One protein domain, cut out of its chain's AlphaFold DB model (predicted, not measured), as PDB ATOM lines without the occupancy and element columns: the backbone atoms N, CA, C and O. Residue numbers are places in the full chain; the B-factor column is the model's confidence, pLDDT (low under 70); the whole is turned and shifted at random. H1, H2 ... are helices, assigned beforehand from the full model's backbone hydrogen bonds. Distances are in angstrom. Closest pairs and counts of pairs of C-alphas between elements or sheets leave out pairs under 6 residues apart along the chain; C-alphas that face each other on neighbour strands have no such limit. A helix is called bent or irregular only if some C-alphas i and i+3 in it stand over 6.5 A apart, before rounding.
ATOM      1  N   THR A   2     105.805 111.969 159.936       52.56
ATOM      2  CA  THR A   2     106.948 111.184 160.457       52.56
ATOM      3  C   THR A   2     106.717 110.512 161.819       52.56
ATOM      4  O   THR A   2     107.316 109.483 162.104       52.56
ATOM      5  N   ALA A   3     105.834 111.050 162.668       54.88
ATOM      6  CA  ALA A   3     105.620 110.520 164.022       54.88
ATOM      7  C   ALA A   3     104.883 109.163 164.052       54.88
ATOM      8  O   ALA A   3     105.152 108.337 164.918       54.88
ATOM      9  N   GLN A   4     103.980 108.910 163.095       52.81
ATOM     10  CA  GLN A   4     103.208 107.660 163.033       52.81
ATOM     11  C   GLN A   4     104.027 106.472 162.501       52.81
ATOM     12  O   GLN A   4     103.827 105.356 162.965       52.81
ATOM     13  N   SER A   5     104.975 106.697 161.583       52.34
ATOM     14  CA  SER A   5     105.847 105.630 161.064       52.34
ATOM     15  C   SER A   5     106.881 105.170 162.096       52.34
ATOM     16  O   SER A   5     107.144 103.977 162.207       52.34
ATOM     17  N   ILE A   6     107.398 106.091 162.915       56.00
ATOM     18  CA  ILE A   6     108.323 105.767 164.014       56.00
ATOM     19  C   ILE A   6     107.618 104.922 165.088       56.00
ATOM     20  O   ILE A   6     108.204 103.976 165.608       56.00
ATOM     21  N   ALA A   7     106.338 105.194 165.366       55.31
ATOM     22  CA  ALA A   7     105.528 104.405 166.300       55.31
ATOM     23  C   ALA A   7     105.270 102.955 165.833       55.31
ATOM     24  O   ALA A   7     104.959 102.096 166.653       55.31
ATOM     25  N   GLN A   8     105.426 102.675 164.534       63.22
ATOM     26  CA  GLN A   8     105.348 101.328 163.951       63.22
ATOM     27  C   GLN A   8     106.721 100.641 163.836       63.22
ATOM     28  O   GLN A   8     106.813  99.562 163.258       63.22
ATOM     29  N   GLY A   9     107.789 101.252 164.363       59.47
ATOM     30  CA  GLY A   9     109.154 100.730 164.251       59.47
ATOM     31  C   GLY A   9     109.810 100.970 162.888       59.47
ATOM     32  O   GLY A   9     110.911 100.478 162.653       59.47
ATOM     33  N   ASN A  10     109.180 101.745 161.996       70.88
ATOM     34  CA  ASN A  10     109.763 102.079 160.702       70.88
ATOM     35  C   ASN A  10     110.684 103.294 160.822       70.88
ATOM     36  O   ASN A  10     110.261 104.407 161.152       70.88
ATOM     37  N   ILE A  11     111.958 103.073 160.500       70.81
ATOM     38  CA  ILE A  11     112.973 104.121 160.438       70.81
ATOM     39  C   ILE A  11     112.700 104.985 159.193       70.81
ATOM     40  O   ILE A  11     112.549 104.442 158.095       70.81
ATOM     41  N   PRO A  12     112.631 106.326 159.322       77.75
ATOM     42  CA  PRO A  12     112.529 107.215 158.171       77.75
ATOM     43  C   PRO A  12     113.700 106.985 157.212       77.75
ATOM     44  O   PRO A  12     114.850 106.951 157.650       77.75
ATOM     45  N   ARG A  13     113.423 106.868 155.906       75.81
ATOM     46  CA  ARG A  13     114.455 106.623 154.881       75.81
ATOM     47  C   ARG A  13     115.616 107.614 154.985       75.81
ATOM     48  O   ARG A  13     116.766 107.200 154.918       75.81
ATOM     49  N   ASP A  14     115.310 108.890 155.188       75.94
ATOM     50  CA  ASP A  14     116.320 109.949 155.264       75.94
ATOM     51  C   ASP A  14     117.266 109.740 156.453       75.94
ATOM     52  O   ASP A  14     118.478 109.846 156.302       75.94
ATOM     53  N   LEU A  15     116.728 109.328 157.607       75.25
ATOM     54  CA  LEU A  15     117.525 108.994 158.787       75.25
ATOM     55  C   LEU A  15     118.369 107.734 158.559       75.25
ATOM     56  O   LEU A  15     119.520 107.683 158.988       75.25
ATOM     57  N   ALA A  16     117.820 106.720 157.885       77.44
ATOM     58  CA  ALA A  16     118.560 105.501 157.569       77.44
ATOM     59  C   ALA A  16     119.743 105.790 156.632       77.44
ATOM     60  O   ALA A  16     120.859 105.357 156.905       77.44
ATOM     61  N   LEU A  17     119.524 106.577 155.575       77.25
ATOM     62  CA  LEU A  17     120.586 106.987 154.654       77.25
ATOM     63  C   LEU A  17     121.638 107.852 155.341       77.25
ATOM     64  O   LEU A  17     122.828 107.629 155.141       77.25
ATOM     65  N   GLU A  18     121.218 108.801 156.175       77.19
ATOM     66  CA  GLU A  18     122.143 109.646 156.927       77.19
ATOM     67  C   GLU A  18     122.996 108.829 157.905       77.19
ATOM     68  O   GLU A  18     124.202 109.046 158.019       77.19
ATOM     69  N   THR A  19     122.387 107.848 158.572       77.94
ATOM     70  CA  THR A  19     123.093 106.945 159.491       77.94
ATOM     71  C   THR A  19     124.100 106.082 158.742       77.94
ATOM     72  O   THR A  19     125.237 105.946 159.187       77.94
ATOM     73  N   LEU A  20     123.713 105.540 157.585       76.69
ATOM     74  CA  LEU A  20     124.624 104.777 156.740       76.69
ATOM     75  C   LEU A  20     125.803 105.651 156.289       76.69
ATOM     76  O   LEU A  20     126.948 105.261 156.496       76.69
ATOM     77  N   VAL A  21     125.541 106.847 155.748       78.00
ATOM     78  CA  VAL A  21     126.589 107.783 155.291       78.00
ATOM     79  C   VAL A  21     127.535 108.144 156.425       78.00
ATOM     80  O   VAL A  21     128.749 108.086 156.259       78.00
ATOM     81  N   THR A  22     126.996 108.434 157.603       76.44
ATOM     82  CA  THR A  22     127.813 108.735 158.780       76.44
ATOM     83  C   THR A  22     128.694 107.549 159.164       76.44
ATOM     84  O   THR A  22     129.878 107.724 159.439       76.44
ATOM     85  N   LEU A  23     128.157 106.328 159.142       75.69
ATOM     86  CA  LEU A  23     128.926 105.133 159.478       75.69
ATOM     87  C   LEU A  23     130.020 104.825 158.451       75.69
ATOM     88  O   LEU A  23     131.129 104.522 158.865       75.69
ATOM     89  N   GLN A  24     129.746 104.903 157.149       76.06
ATOM     90  CA  GLN A  24     130.683 104.424 156.118       76.06
ATOM     91  C   GLN A  24     131.571 105.499 155.498       76.06
ATOM     92  O   GLN A  24     132.658 105.190 155.026       76.06
ATOM     93  N   GLU A  25     131.112 106.748 155.425       74.19
ATOM     94  CA  GLU A  25     131.900 107.829 154.822       74.19
ATOM     95  C   GLU A  25     132.638 108.655 155.884       74.19
ATOM     96  O   GLU A  25     133.705 109.185 155.588       74.19
ATOM     97  N   ILE A  26     132.102 108.748 157.111       73.62
ATOM     98  CA  ILE A  26     132.662 109.602 158.174       73.62
ATOM     99  C   ILE A  26     133.371 108.781 159.261       73.62
ATOM    100  O   ILE A  26     134.518 109.071 159.584       73.62
ATOM    101  N   LEU A  27     132.708 107.771 159.839       75.06
ATOM    102  CA  LEU A  27     133.239 107.008 160.979       75.06
ATOM    103  C   LEU A  27     134.144 105.841 160.569       75.06
ATOM    104  O   LEU A  27     135.162 105.609 161.215       75.06
ATOM    105  N   PHE A  28     133.774 105.111 159.516       76.06
ATOM    106  CA  PHE A  28     134.529 103.976 158.985       76.06
ATOM    107  C   PHE A  28     134.757 104.111 157.479       76.06
ATOM    108  O   PHE A  28     134.155 103.354 156.709       76.06
ATOM    109  N   PRO A  29     135.627 105.042 157.046       73.88
ATOM    110  CA  PRO A  29     136.016 105.114 155.649       73.88
ATOM    111  C   PRO A  29     136.613 103.784 155.146       73.88
ATOM    112  O   PRO A  29     136.910 102.840 155.885       73.88
ATOM    113  N   LEU A  30     136.783 103.686 153.827       71.81
ATOM    114  CA  LEU A  30     137.377 102.522 153.150       71.81
ATOM    115  C   LEU A  30     138.897 102.380 153.396       71.81
ATOM    116  O   LEU A  30     139.575 101.647 152.675       71.81
ATOM    117  N   ASP A  31     139.451 103.083 154.383       77.81
ATOM    118  CA  ASP A  31     140.847 102.979 154.785       77.81
ATOM    119  C   ASP A  31     141.123 101.685 155.565       77.81
ATOM    120  O   ASP A  31     140.257 101.109 156.228       77.81
ATOM    121  N   SER A  32     142.364 101.203 155.473       76.12
ATOM    122  CA  SER A  32     142.775  99.933 156.076       76.12
ATOM    123  C   SER A  32     142.553  99.891 157.584       76.12
ATOM    124  O   SER A  32     142.168  98.848 158.122       76.12
ATOM    125  N   ASP A  33     142.774 101.017 158.256       75.94
ATOM    126  CA  ASP A  33     142.786 101.106 159.710       75.94
ATOM    127  C   ASP A  33     141.354 101.103 160.243       75.94
ATOM    128  O   ASP A  33     141.016 100.272 161.093       75.94
ATOM    129  N   SER A  34     140.469 101.914 159.664       77.12
ATOM    130  CA  SER A  34     139.047 101.940 160.012       77.12
ATOM    131  C   SER A  34     138.345 100.625 159.691       77.12
ATOM    132  O   SER A  34     137.556 100.138 160.503       77.12
ATOM    133  N   GLN A  35     138.681  99.972 158.575       81.88
ATOM    134  CA  GLN A  35     138.153  98.642 158.248       81.88
ATOM    135  C   GLN A  35     138.655  97.561 159.215       81.88
ATOM    136  O   GLN A  35     137.919  96.631 159.557       81.88
ATOM    137  N   SER A  36     139.896  97.674 159.703       81.75
ATOM    138  CA  SER A  36     140.411  96.778 160.744       81.75
ATOM    139  C   SER A  36     139.676  96.968 162.077       81.75
ATOM    140  O   SER A  36     139.325  95.982 162.734       81.75
ATOM    141  N   LEU A  37     139.363  98.219 162.430       81.12
ATOM    142  CA  LEU A  37     138.596  98.584 163.618       81.12
ATOM    143  C   LEU A  37     137.159  98.056 163.505       81.12
ATOM    144  O   LEU A  37     136.679  97.386 164.418       81.12
ATOM    145  N   LEU A  38     136.507  98.248 162.356       81.56
ATOM    146  CA  LEU A  38     135.161  97.742 162.089       81.56
ATOM    147  C   LEU A  38     135.094  96.213 162.223       81.56
ATOM    148  O   LEU A  38     134.226  95.688 162.919       81.56
ATOM    149  N   ARG A  39     136.061  95.477 161.658       83.00
ATOM    150  CA  ARG A  39     136.163  94.014 161.834       83.00
ATOM    151  C   ARG A  39     136.385  93.614 163.292       83.00
ATOM    152  O   ARG A  39     135.840  92.607 163.753       83.00
ATOM    153  N   ALA A  40     137.172  94.388 164.038       81.19
ATOM    154  CA  ALA A  40     137.365  94.160 165.463       81.19
ATOM    155  C   ALA A  40     136.068  94.396 166.261       81.19
ATOM    156  O   ALA A  40     135.786  93.631 167.182       81.19
ATOM    157  N   LEU A  41     135.259  95.395 165.899       80.25
ATOM    158  CA  LEU A  41     133.964  95.666 166.533       80.25
ATOM    159  C   LEU A  41     132.925  94.589 166.210       80.25
ATOM    160  O   LEU A  41     132.262  94.098 167.122       80.25
ATOM    161  N   VAL A  42     132.843  94.147 164.954       84.44
ATOM    162  CA  VAL A  42     131.977  93.028 164.536       84.44
ATOM    163  C   VAL A  42     132.332  91.756 165.301       84.44
ATOM    164  O   VAL A  42     131.468  91.137 165.916       84.44
ATOM    165  N   SER A  43     133.617  91.403 165.357       80.19
ATOM    166  CA  SER A  43     134.061  90.172 166.026       80.19
ATOM    167  C   SER A  43     133.981  90.214 167.556       80.19
ATOM    168  O   SER A  43     133.744  89.177 168.170       80.19
ATOM    169  N   LYS A  44     134.196  91.375 168.195       76.25
ATOM    170  CA  LYS A  44     134.294  91.473 169.666       76.25
ATOM    171  C   LYS A  44     133.056  92.028 170.359       76.25
ATOM    172  O   LYS A  44     132.865  91.732 171.534       76.25
ATOM    173  N   GLN A  45     132.273  92.869 169.689       74.44
ATOM    174  CA  GLN A  45     131.133  93.576 170.287       74.44
ATOM    175  C   GLN A  45     129.785  93.166 169.683       74.44
ATOM    176  O   GLN A  45     128.759  93.681 170.114       74.44
ATOM    177  N   GLY A  46     129.768  92.224 168.733       74.56
ATOM    178  CA  GLY A  46     128.530  91.702 168.153       74.56
ATOM    179  C   GLY A  46     127.824  92.692 167.227       74.56
ATOM    180  O   GLY A  46     126.604  92.638 167.104       74.56
ATOM    181  N   TYR A  47     128.575  93.603 166.597       75.69
ATOM    182  CA  TYR A  47     128.045  94.421 165.505       75.69
ATOM    183  C   TYR A  47     127.626  93.526 164.333       75.69
ATOM    184  O   TYR A  47     128.203  92.456 164.131       75.69
ATOM    185  N   ASP A  48     126.635  93.981 163.565       77.75
ATOM    186  CA  ASP A  48     126.103  93.236 162.426       77.75
ATOM    187  C   ASP A  48     127.223  92.940 161.403       77.75
ATOM    188  O   ASP A  48     127.870  93.875 160.915       77.75
ATOM    189  N   PRO A  49     127.484  91.659 161.072       76.94
ATOM    190  CA  PRO A  49     128.460  91.283 160.053       76.94
ATOM    191  C   PRO A  49     128.186  91.912 158.687       76.94
ATOM    192  O   PRO A  49     129.128  92.139 157.924       76.94
ATOM    193  N   GLU A  50     126.925  92.224 158.382       73.69
ATOM    194  CA  GLU A  50     126.553  92.846 157.116       73.69
ATOM    195  C   GLU A  50     127.076  94.284 157.006       73.69
ATOM    196  O   GLU A  50     127.333  94.742 155.894       73.69
ATOM    197  N   CYS A  51     127.401  94.965 158.116       72.00
ATOM    198  CA  CYS A  51     128.053  96.281 158.086       72.00
ATOM    199  C   CYS A  51     129.412  96.280 157.362       72.00
ATOM    200  O   CYS A  51     129.853  97.337 156.921       72.00
ATOM    201  N   LEU A  52     130.066  95.120 157.212       72.50
ATOM    202  CA  LEU A  52     131.302  94.976 156.429       72.50
ATOM    203  C   LEU A  52     131.064  94.977 154.912       72.50
ATOM    204  O   LEU A  52     132.019  95.083 154.145       72.50
ATOM    205  N   ARG A  53     129.816  94.768 154.489       70.44
ATOM    206  CA  ARG A  53     129.421  94.543 153.094       70.44
ATOM    207  C   ARG A  53     128.502  95.614 152.539       70.44
ATOM    208  O   ARG A  53     128.403  95.712 151.322       70.44
ATOM    209  N   VAL A  54     127.815  96.372 153.394       65.75
ATOM    210  CA  VAL A  54     126.873  97.391 152.927       65.75
ATOM    211  C   VAL A  54     127.624  98.413 152.066       65.75
ATOM    212  O   VAL A  54     128.536  99.070 152.558       65.75
ATOM    213  N   ASP A  55     127.220  98.573 150.806       68.12
ATOM    214  CA  ASP A  55     127.642  99.677 149.941       68.12
ATOM    215  C   ASP A  55     126.483 100.673 149.811       68.12
ATOM    216  O   ASP A  55     125.443 100.396 149.212       68.12
ATOM    217  N   ILE A  56     126.650 101.868 150.377       66.69
ATOM    218  CA  ILE A  56     125.660 102.955 150.283       66.69
ATOM    219  C   ILE A  56     125.340 103.350 148.847       66.69
ATOM    220  O   ILE A  56     124.250 103.873 148.587       66.69
ATOM    221  N   ARG A  57     126.260 103.116 147.906       67.31
ATOM    222  CA  ARG A  57     126.067 103.460 146.494       67.31
ATOM    223  C   ARG A  57     124.859 102.750 145.893       67.31
ATOM    224  O   ARG A  57     124.221 103.328 145.021       67.31
ATOM    225  N   GLU A  58     124.507 101.566 146.390       68.38
ATOM    226  CA  GLU A  58     123.342 100.806 145.918       68.38
ATOM    227  C   GLU A  58     122.006 101.418 146.371       68.38
ATOM    228  O   GLU A  58     120.989 101.276 145.692       68.38
ATOM    229  N   TYR A  59     121.999 102.144 147.493       67.12
ATOM    230  CA  TYR A  59     120.786 102.712 148.097       67.12
ATOM    231  C   TYR A  59     120.590 104.210 147.804       67.12
ATOM    232  O   TYR A  59     119.496 104.755 148.019       67.12
ATOM    233  N   ARG A  60     121.635 104.887 147.308       66.75
ATOM    234  CA  ARG A  60     121.611 106.307 146.930       66.75
ATOM    235  C   ARG A  60     120.976 106.472 145.546       66.75
ATOM    236  O   ARG A  60     121.419 105.873 144.570       66.75
ATOM    237  N   ARG A  61     119.949 107.323 145.427       67.88
ATOM    238  CA  ARG A  61     119.398 107.680 144.106       67.88
ATOM    239  C   ARG A  61     120.403 108.541 143.340       67.88
ATOM    240  O   ARG A  61     121.079 109.371 143.940       67.88
ATOM    241  N   ALA A  62     120.447 108.406 142.014       58.81
ATOM    242  CA  ALA A  62     121.365 109.154 141.143       58.81
ATOM    243  C   ALA A  62     121.264 110.691 141.292       58.81
ATOM    244  O   ALA A  62     122.225 111.408 141.013       58.81
ATOM    245  N   GLU A  63     120.116 111.183 141.762       57.91
ATOM    246  CA  GLU A  63     119.815 112.601 141.991       57.91
ATOM    247  C   GLU A  63     120.227 113.094 143.396       57.91
ATOM    248  O   GLU A  63     120.428 114.288 143.604       57.91
ATOM    249  N   GLU A  64     120.426 112.190 144.362       60.28
ATOM    250  CA  GLU A  64     120.764 112.488 145.763       60.28
ATOM    251  C   GLU A  64     122.291 112.448 145.968       60.28
ATOM    252  O   GLU A  64     122.810 111.658 146.756       60.28
ATOM    253  N   LYS A  65     123.059 113.272 145.240       55.97
ATOM    254  CA  LYS A  65     124.528 113.316 145.414       55.97
ATOM    255  C   LYS A  65     124.961 113.812 146.798       55.97
ATOM    256  O   LYS A  65     126.039 113.433 147.250       55.97
ATOM    257  N   THR A  66     124.124 114.602 147.467       56.22
ATOM    258  CA  THR A  66     124.436 115.262 148.738       56.22
ATOM    259  C   THR A  66     123.392 114.885 149.784       56.22
ATOM    260  O   THR A  66     122.282 115.416 149.789       56.22
ATOM    261  N   VAL A  67     123.738 113.951 150.673       64.50
ATOM    262  CA  VAL A  67     122.907 113.629 151.839       64.50
ATOM    263  C   VAL A  67     123.108 114.740 152.867       64.50
ATOM    264  O   VAL A  67     124.226 114.982 153.313       64.50
ATOM    265  N   GLN A  68     122.040 115.463 153.202       66.62
ATOM    266  CA  GLN A  68     122.100 116.506 154.225       66.62
ATOM    267  C   GLN A  68     122.110 115.848 155.605       66.62
ATOM    268  O   GLN A  68     121.142 115.180 155.964       66.62
ATOM    269  N   LEU A  69     123.183 116.051 156.377       67.12
ATOM    270  CA  LEU A  69     123.280 115.543 157.745       67.12
ATOM    271  C   LEU A  69     122.452 116.405 158.703       67.12
ATOM    272  O   LEU A  69     122.968 117.326 159.339       67.12
ATOM    273  N   ARG A  70     121.143 116.164 158.772       71.38
ATOM    274  CA  ARG A  70     120.237 116.965 159.603       71.38
ATOM    275  C   ARG A  70     120.147 116.454 161.040       71.38
ATOM    276  O   ARG A  70     119.866 117.246 161.936       71.38
ATOM    277  N   TYR A  71     120.353 115.159 161.255       70.50
ATOM    278  CA  TYR A  71     120.173 114.502 162.549       70.50
ATOM    279  C   TYR A  71     121.500 114.213 163.263       70.50
ATOM    280  O   TYR A  71     121.576 114.326 164.485       70.50
ATOM    281  N   TRP A  72     122.544 113.865 162.513       74.38
ATOM    282  CA  TRP A  72     123.850 113.447 163.014       74.38
ATOM    283  C   TRP A  72     124.890 114.565 163.031       74.38
ATOM    284  O   TRP A  72     125.902 114.406 163.705       74.38
ATOM    285  N   SER A  73     124.657 115.702 162.365       75.56
ATOM    286  CA  SER A  73     125.610 116.826 162.333       75.56
ATOM    287  C   SER A  73     125.983 117.337 163.723       75.56
ATOM    288  O   SER A  73     127.165 117.436 164.022       75.56
ATOM    289  N   THR A  74     125.002 117.569 164.597       75.44
ATOM    290  CA  THR A  74     125.251 118.023 165.977       75.44
ATOM    291  C   THR A  74     126.023 116.989 166.795       75.44
ATOM    292  O   THR A  74     126.926 117.330 167.547       75.44
ATOM    293  N   ARG A  75     125.728 115.697 166.610       75.38
ATOM    294  CA  ARG A  75     126.441 114.603 167.292       75.38
ATOM    295  C   ARG A  75     127.865 114.420 166.784       75.38
ATOM    296  O   ARG A  75     128.742 114.043 167.554       75.38
ATOM    297  N   LEU A  76     128.085 114.646 165.495       78.69
ATOM    298  CA  LEU A  76     129.408 114.629 164.885       78.69
ATOM    299  C   LEU A  76     130.235 115.829 165.332       78.69
ATOM    300  O   LEU A  76     131.429 115.675 165.553       78.69
ATOM    301  N   GLU A  77     129.606 116.989 165.500       76.31
ATOM    302  CA  GLU A  77     130.240 118.182 166.055       76.31
ATOM    303  C   GLU A  77     130.668 117.950 167.509       76.31
ATOM    304  O   GLU A  77     131.844 118.130 167.816       76.31
ATOM    305  N   ASP A  78     129.784 117.399 168.353       76.00
ATOM    306  CA  ASP A  78     130.122 116.978 169.722       76.00
ATOM    307  C   ASP A  78     131.296 115.971 169.735       76.00
ATOM    308  O   ASP A  78     132.217 116.064 170.550       76.00
ATOM    309  N   LEU A  79     131.281 114.984 168.826       73.69
ATOM    310  CA  LEU A  79     132.336 113.971 168.708       73.69
ATOM    311  C   LEU A  79     133.668 114.582 168.251       73.69
ATOM    312  O   LEU A  79     134.733 114.189 168.728       73.69
ATOM    313  N   TYR A  80     133.611 115.531 167.322       73.00
ATOM    314  CA  TYR A  80     134.770 116.232 166.791       73.00
ATOM    315  C   TYR A  80     135.386 117.167 167.836       73.00
ATOM    316  O   TYR A  80     136.609 117.213 167.979       73.00
ATOM    317  N   GLU A  81     134.555 117.851 168.622       74.88
ATOM    318  CA  GLU A  81     134.994 118.645 169.769       74.88
ATOM    319  C   GLU A  81     135.639 117.755 170.842       74.88
ATOM    320  O   GLU A  81     136.709 118.087 171.356       74.88
ATOM    321  N   TYR A  82     135.066 116.576 171.107       66.44
ATOM    322  CA  TYR A  82     135.642 115.582 172.018       66.44
ATOM    323  C   TYR A  82     136.983 115.012 171.526       66.44
ATOM    324  O   TYR A  82     137.877 114.742 172.328       66.44
ATOM    325  N   MET A  83     137.152 114.840 170.212       69.12
ATOM    326  CA  MET A  83     138.428 114.442 169.604       69.12
ATOM    327  C   MET A  83     139.498 115.534 169.734       69.12
ATOM    328  O   MET A  83     140.658 115.216 169.992       69.12
ATOM    329  N   GLN A  84     139.134 116.810 169.563       70.50
ATOM    330  CA  GLN A  84     140.074 117.933 169.682       70.50
ATOM    331  C   GLN A  84     140.453 118.247 171.130       70.50
ATOM    332  O   GLN A  84     141.612 118.549 171.411       70.50
ATOM    333  N   ASN A  85     139.492 118.158 172.046       53.25
ATOM    334  CA  ASN A  85     139.701 118.293 173.477       53.25
ATOM    335  C   ASN A  85     139.374 116.950 174.125       53.25
ATOM    336  O   ASN A  85     138.242 116.787 174.601       53.25
ATOM    337  N   PRO A  86     140.333 115.996 174.169       55.59
ATOM    338  CA  PRO A  86     140.175 114.767 174.929       55.59
ATOM    339  C   PRO A  86     140.047 115.164 176.395       55.59
ATOM    340  O   PRO A  86     141.020 115.299 177.137       55.59
ATOM    341  N   THR A  87     138.814 115.454 176.791       50.75
ATOM    342  CA  THR A  87     138.484 115.887 178.132       50.75
ATOM    343  C   THR A  87     138.914 114.734 179.030       50.75
ATOM    344  O   THR A  87     138.549 113.590 178.733       50.75
ATOM    345  N   PRO A  88     139.704 114.973 180.091       46.53
ATOM    346  CA  PRO A  88     140.118 113.939 181.030       46.53
ATOM    347  C   PRO A  88     138.905 113.528 181.875       46.53
ATOM    348  O   PRO A  88     138.801 113.818 183.060       46.53
TER     349      PRO A  88
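Overview. This is residues 2 to 88 of the 145 residues of an uncharacterized protein of Torrubiella hemipterigena (UniProt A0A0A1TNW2). A loose, open set of helices has H2 in the middle, with H5 over one side of it, running roughly the same way, and H3 with short H4 on the other side. H1 lies off beyond the first end of H2, and the long link of residues 53 to 72 passes round H2 from H4 to H5. The printed part has 87 residues, with five named helices in the order H1, H2, H3, H4, H5 and no named strand; the class is all helix. The whole is loose, with a radius of gyration of the C-alphas of 15.0 A and spans of 40 by 30 by 29 A.

Along the chain. H1 is residues 2 to 7, starting at C-alpha 2 (106.948, 111.184, 160.457). H2, residues 13 to 27, is 19.8 A long; it is neither bent nor irregular, but only just: C-alphas 24 and 27 are 6.1 A apart. H3, residues 32 to 45, is 19.4 A long, and H4 is residues 49 to 52. H5, residues 73 to 84, is 16.3 A long and ends at C-alpha 84 (140.074, 117.933, 169.682).

Arrangement. H1 and H2 are apart. H2 and H3 are close but not clearly touching, at a steep tilt of 63 degrees, opposite ways; their closest C-alphas, of Leu 27 and Ser 34, are 7.8 A apart. H3 and H4 touch, and their closest C-alphas, of Val 42 and Pro 49, are 6.0 A apart. H2 and H5 are near each other, with 5 pairs of C-alphas within 10 A. Every O i to N i+4 pair is within hydrogen-bond range in H1, H3 and H5, and 10 of 11 are in H2; H4 is too short for such a pair.

Size, cuts and confidence. The C-alphas of Ala 62 and Pro 88, the two farthest apart, are 44.3 A apart. The printed part has no cut, and the link from H4 to H5 is long. Residues 4 to 9, 61 to 66 and 77 to 88 stand free. Mean pLDDT of the printed part is 70.7, with residues 2 to 9, 54 to 69, 82 to 83 and 85 to 88 under 70.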